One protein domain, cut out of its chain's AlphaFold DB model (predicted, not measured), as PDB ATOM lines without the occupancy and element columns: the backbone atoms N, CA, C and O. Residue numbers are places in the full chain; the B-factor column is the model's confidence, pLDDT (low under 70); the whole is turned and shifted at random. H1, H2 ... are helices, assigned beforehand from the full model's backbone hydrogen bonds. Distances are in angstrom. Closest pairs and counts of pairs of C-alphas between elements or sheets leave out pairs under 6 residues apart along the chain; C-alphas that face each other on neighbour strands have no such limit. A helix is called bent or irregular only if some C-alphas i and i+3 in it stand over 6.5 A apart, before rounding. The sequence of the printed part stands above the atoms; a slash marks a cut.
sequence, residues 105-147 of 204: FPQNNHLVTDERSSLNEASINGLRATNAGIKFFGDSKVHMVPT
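This is residues 105 to 147 of the 204 residues of the protein "Hypothetical protein" of Rotaria sp. Silwood2 (UniProt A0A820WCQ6). A short helix, H1, comes first, and an outlying loop leads from it into one long helix, H2, which makes most of the length; H1 is set at a steep slant near the first turns of H2. After H2 a tail without a named element, residues 139 to 147, finishes the printed part at the far end of the long helix. The printed part has 43 residues with two named helices, H1 then H2, and no named strand, and its class is all helix. It is loose, with a radius of gyration of the C-alphas of 12.3 A, and its spans of 35 by 18 by 15 A only just make it a rod.

H1, residues 105 to 112, and H2, residues 121 to 138, are close but not clearly touching, with 2 pairs of C-alphas within 8 A. Their closest C-alphas, those of Asn 108 and Ile 124, are 7.7 A apart, and the centres are 13.7 A apart. The two lines stand at a steep tilt of 53 degrees, and the helices run opposite ways. H1 is only just irregular: C-alphas 107 and 110 are 6.7 A apart, and its line is a rough one. In H2 every O i to N i+4 pair is within hydrogen-bond range; in H1 2 of 4 are, beside 4 of 5 O i to N i+3 pairs.

H1 begins at C-alpha 105, at (101.794, 158.051, 144.497), and measures 10.2 A from first to last C-alpha. H2 begins at C-alpha 121, at (94.250, 149.266, 149.999), and ends at C-alpha 138, at (114.775, 139.589, 139.669), 24.9 A away.

The two C-alphas farthest apart, those of Asp 114 and Pro 146, are 36.0 A apart. The printed part has no cut. The link from H1 to H2 is short, with 8 residues, and residues 113 to 118 stand free. The mean pLDDT of the printed part is 75.9, and residues 105 to 119 are under 70.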
ATOM      1  N   PHE A 105     103.146 157.505 144.670       64.94
ATOM      2  CA  PHE A 105     101.794 158.051 144.497       64.94
ATOM      3  C   PHE A 105     101.381 158.209 143.024       64.94
ATOM      4  O   PHE A 105     100.315 157.702 142.670       64.94
ATOM      5  N   PRO A 106     102.205 158.774 142.114       65.00
ATOM      6  CA  PRO A 106     101.863 158.830 140.689       65.00
ATOM      7  C   PRO A 106     101.718 157.436 140.073       65.00
ATOM      8  O   PRO A 106     100.869 157.205 139.214       65.00
ATOM      9  N   GLN A 107     102.524 156.484 140.552       63.44
ATOM     10  CA  GLN A 107     102.484 155.088 140.124       63.44
ATOM     11  C   GLN A 107     101.202 154.392 140.567       63.44
ATOM     12  O   GLN A 107     100.782 153.468 139.895       63.44
ATOM     13  N   ASN A 108     100.553 154.830 141.642       65.19
ATOM     14  CA  ASN A 108      99.268 154.280 142.061       65.19
ATOM     15  C   ASN A 108      98.075 154.989 141.415       65.19
ATOM     16  O   ASN A 108      96.971 154.461 141.456       65.19
ATOM     17  N   ASN A 109      98.278 156.153 140.797       65.69
ATOM     18  CA  ASN A 109      97.178 156.966 140.288       65.69
ATOM     19  C   ASN A 109      96.361 156.223 139.211       65.69
ATOM     20  O   ASN A 109      95.140 156.271 139.216       65.69
ATOM     21  N   HIS A 110      97.023 155.423 138.365       64.31
ATOM     22  CA  HIS A 110      96.361 154.586 137.351       64.31
ATOM     23  C   HIS A 110      95.590 153.373 137.916       64.31
ATOM     24  O   HIS A 110      94.886 152.699 137.169       64.31
ATOM     25  N   LEU A 111      95.760 153.060 139.207       60.56
ATOM     26  CA  LEU A 111      95.064 151.974 139.914       60.56
ATOM     27  C   LEU A 111      93.858 152.477 140.719       60.56
ATOM     28  O   LEU A 111      93.122 151.662 141.263       60.56
ATOM     29  N   VAL A 112      93.709 153.799 140.850       59.28
ATOM     30  CA  VAL A 112      92.706 154.462 141.703       59.28
ATOM     31  C   VAL A 112      91.742 155.328 140.871       59.28
ATOM     32  O   VAL A 112      90.810 155.906 141.415       59.28
ATOM     33  N   THR A 113      91.913 155.410 139.547       57.22
ATOM     34  CA  THR A 113      90.996 156.151 138.660       57.22
ATOM     35  C   THR A 113      89.625 155.484 138.527       57.22
ATOM     36  O   THR A 113      89.543 154.267 138.362       57.22
ATOM     37  N   ASP A 114      88.575 156.310 138.484       55.62
ATOM     38  CA  ASP A 114      87.152 155.926 138.482       55.62
ATOM     39  C   ASP A 114      86.741 154.901 137.402       55.62
ATOM     40  O   ASP A 114      85.797 154.140 137.602       55.62
ATOM     41  N   GLU A 115      87.455 154.819 136.271       55.59
ATOM     42  CA  GLU A 115      87.122 153.908 135.162       55.59
ATOM     43  C   GLU A 115      87.682 152.479 135.307       55.59
ATOM     44  O   GLU A 115      87.225 151.557 134.625       55.59
ATOM     45  N   ARG A 116      88.666 152.251 136.187       52.19
ATOM     46  CA  ARG A 116      89.248 150.920 136.427       52.19
ATOM     47  C   ARG A 116      89.455 150.685 137.914       52.19
ATOM     48  O   ARG A 116      90.483 151.050 138.466       52.19
ATOM     49  N   SER A 117      88.506 149.951 138.496       54.97
ATOM     50  CA  SER A 117      88.606 149.234 139.773       54.97
ATOM     51  C   SER A 117      89.095 150.078 140.949       54.97
ATOM     52  O   SER A 117      90.295 150.250 141.134       54.97
ATOM     53  N   SER A 118      88.176 150.476 141.828       54.34
ATOM     54  CA  SER A 118      88.498 150.885 143.195       54.34
ATOM     55  C   SER A 118      89.123 149.703 143.952       54.34
ATOM     56  O   SER A 118      88.467 148.944 144.667       54.34
ATOM     57  N   LEU A 119      90.417 149.472 143.731       65.31
ATOM     58  CA  LEU A 119      91.157 148.430 144.418       65.31
ATOM     59  C   LEU A 119      91.254 148.810 145.894       65.31
ATOM     60  O   LEU A 119      91.690 149.904 146.243       65.31
ATOM     61  N   ASN A 120      90.864 147.880 146.764       74.12
ATOM     62  CA  ASN A 120      91.071 148.029 148.198       74.12
ATOM     63  C   ASN A 120      92.570 148.238 148.489       74.12
ATOM     64  O   ASN A 120      93.432 147.696 147.789       74.12
ATOM     65  N   GLU A 121      92.887 148.967 149.554       78.19
ATOM     66  CA  GLU A 121      94.250 149.266 149.999       78.19
ATOM     67  C   GLU A 121      95.123 148.002 150.081       78.19
ATOM     68  O   GLU A 121      96.269 147.991 149.631       78.19
ATOM     69  N   ALA A 122      94.556 146.893 150.568       78.19
ATOM     70  CA  ALA A 122      95.237 145.601 150.642       78.19
ATOM     71  C   ALA A 122      95.721 145.097 149.267       78.19
ATOM     72  O   ALA A 122      96.830 144.569 149.153       78.19
ATOM     73  N   SER A 123      94.924 145.298 148.217       79.69
ATOM     74  CA  SER A 123      95.274 144.919 146.845       79.69
ATOM     75  C   SER A 123      96.377 145.815 146.281       79.69
ATOM     76  O   SER A 123      97.314 145.317 145.655       79.69
ATOM     77  N   ILE A 124      96.315 147.121 146.556       81.38
ATOM     78  CA  ILE A 124      97.351 148.086 146.155       81.38
ATOM     79  C   ILE A 124      98.682 147.746 146.845       81.38
ATOM     80  O   ILE A 124      99.723 147.656 146.189       81.38
ATOM     81  N   ASN A 125      98.653 147.481 148.152       82.69
ATOM     82  CA  ASN A 125      99.830 147.084 148.921       82.69
ATOM     83  C   ASN A 125     100.409 145.750 148.427       82.69
ATOM     84  O   ASN A 125     101.626 145.635 148.265       82.69
ATOM     85  N   GLY A 126      99.558 144.770 148.109       83.50
ATOM     86  CA  GLY A 126      99.981 143.492 147.531       83.50
ATOM     87  C   GLY A 126     100.684 143.648 146.179       83.50
ATOM     88  O   GLY A 126     101.748 143.060 145.954       83.50
ATOM     89  N   LEU A 127     100.147 144.490 145.291       84.06
ATOM     90  CA  LEU A 127     100.756 144.761 143.988       84.06
ATOM     91  C   LEU A 127     102.095 145.498 144.129       84.06
ATOM     92  O   LEU A 127     103.074 145.130 143.476       84.06
ATOM     93  N   ARG A 128     102.174 146.491 145.024       82.56
ATOM     94  CA  ARG A 128     103.427 147.200 145.332       82.56
ATOM     95  C   ARG A 128     104.490 146.256 145.878       82.56
ATOM     96  O   ARG A 128     105.620 146.293 145.396       82.56
ATOM     97  N   ALA A 129     104.133 145.397 146.830       86.44
ATOM     98  CA  ALA A 129     105.052 144.416 147.400       86.44
ATOM     99  C   ALA A 129     105.580 143.449 146.329       86.44
ATOM    100  O   ALA A 129     106.777 143.174 146.277       86.44
ATOM    101  N   THR A 130     104.707 142.998 145.424       86.31
ATOM    102  CA  THR A 130     105.086 142.111 144.314       86.31
ATOM    103  C   THR A 130     106.043 142.805 143.342       86.31
ATOM    104  O   THR A 130     107.102 142.263 143.026       86.31
ATOM    105  N   ASN A 131     105.729 144.033 142.918       85.62
ATOM    106  CA  ASN A 131     106.590 144.818 142.029       85.62
ATOM    107  C   ASN A 131     107.950 145.140 142.664       85.62
ATOM    108  O   ASN A 131     108.978 145.046 141.995       85.62
ATOM    109  N   ALA A 132     107.973 145.492 143.950       85.25
ATOM    110  CA  ALA A 132     109.214 145.704 144.690       85.25
ATOM    111  C   ALA A 132     110.047 144.416 144.766       85.25
ATOM    112  O   ALA A 132     111.249 144.452 144.519       85.25
ATOM    113  N   GLY A 133     109.402 143.274 145.020       85.69
ATOM    114  CA  GLY A 133     110.050 141.965 145.024       85.69
ATOM    115  C   GLY A 133     110.681 141.609 143.677       85.69
ATOM    116  O   GLY A 133     111.831 141.188 143.640       85.69
ATOM    117  N   ILE A 134     109.984 141.837 142.560       87.69
ATOM    118  CA  ILE A 134     110.532 141.582 141.214       87.69
ATOM    119  C   ILE A 134     111.748 142.470 140.935       87.69
ATOM    120  O   ILE A 134     112.747 141.997 140.397       87.69
ATOM    121  N   LYS A 135     111.690 143.749 141.321       86.44
ATOM    122  CA  LYS A 135     112.826 144.670 141.168       86.44
ATOM    123  C   LYS A 135     114.025 144.233 142.004       86.44
ATOM    124  O   LYS A 135     115.134 144.213 141.489       86.44
ATOM    125  N   PHE A 136     113.792 143.858 143.259       85.25
ATOM    126  CA  PHE A 136     114.854 143.504 144.197       85.25
ATOM    127  C   PHE A 136     115.482 142.135 143.904       85.25
ATOM    128  O   PHE A 136     116.701 142.010 143.887       85.25
ATOM    129  N   PHE A 137     114.668 141.105 143.662       85.19
ATOM    130  CA  PHE A 137     115.146 139.728 143.496       85.19
ATOM    131  C   PHE A 137     115.403 139.326 142.042       85.19
ATOM    132  O   PHE A 137     116.172 138.402 141.805       85.19
ATOM    133  N   GLY A 138     114.733 139.965 141.083       82.69
ATOM    134  CA  GLY A 138     114.775 139.589 139.669       82.69
ATOM    135  C   GLY A 138     115.445 140.618 138.764       82.69
ATOM    136  O   GLY A 138     115.321 140.492 137.551       82.69
ATOM    137  N   ASP A 139     116.087 141.655 139.312       85.94
ATOM    138  CA  ASP A 139     116.651 142.767 138.526       85.94
ATOM    139  C   ASP A 139     115.630 143.327 137.511       85.94
ATOM    140  O   ASP A 139     115.873 143.484 136.315       85.94
ATOM    141  N   SER A 140     114.398 143.536 137.988       83.06
ATOM    142  CA  SER A 140     113.239 143.981 137.194       83.06
ATOM    143  C   SER A 140     112.722 142.989 136.137       83.06
ATOM    144  O   SER A 140     111.815 143.326 135.376       83.06
ATOM    145  N   LYS A 141     113.223 141.750 136.105       87.19
ATOM    146  CA  LYS A 141     112.758 140.670 135.223       87.19
ATOM    147  C   LYS A 141     112.080 139.567 136.028       87.19
ATOM    148  O   LYS A 141     112.681 138.926 136.882       87.19
ATOM    149  N   VAL A 142     110.824 139.278 135.693       84.88
ATOM    150  CA  VAL A 142     110.004 138.280 136.408       84.88
ATOM    151  C   VAL A 142     110.637 136.884 136.387       84.88
ATOM    152  O   VAL A 142     110.674 136.209 137.408       84.88
ATOM    153  N   HIS A 143     111.181 136.464 135.242       86.94
ATOM    154  CA  HIS A 143     111.768 135.130 135.074       86.94
ATOM    155  C   HIS A 143     113.086 134.928 135.838       86.94
ATOM    156  O   HIS A 143     113.536 133.794 135.971       86.94
ATOM    157  N   MET A 144     113.700 136.005 136.334       88.38
ATOM    158  CA  MET A 144     114.937 135.946 137.116       88.38
ATOM    159  C   MET A 144     114.674 135.794 138.617       88.38
ATOM    160  O   MET A 144     115.611 135.564 139.376       88.38
ATOM    161  N   VAL A 145     113.418 135.914 139.062       86.88
ATOM    162  CA  VAL A 145     113.065 135.797 140.479       86.88
ATOM    163  C   VAL A 145     113.234 134.338 140.936       86.88
ATOM    164  O   VAL A 145     112.551 133.449 140.415       86.88
ATOM    165  N   PRO A 146     114.095 134.056 141.934       87.31
ATOM    166  CA  PRO A 146     114.330 132.694 142.392       87.31
ATOM    167  C   PRO A 146     113.075 132.067 143.005       87.31
ATOM    168  O   PRO A 146     112.502 132.569 143.976       87.31
ATOM    169  N   THR A 147     112.671 130.908 142.483       88.31
ATOM    170  CA  THR A 147     111.531 130.167 143.032       88.31
ATOM    171  C   THR A 147     111.957 129.421 144.295       88.31
ATOM    172  O   THR A 147     112.509 128.325 144.253       88.31
TER     173      THR A 147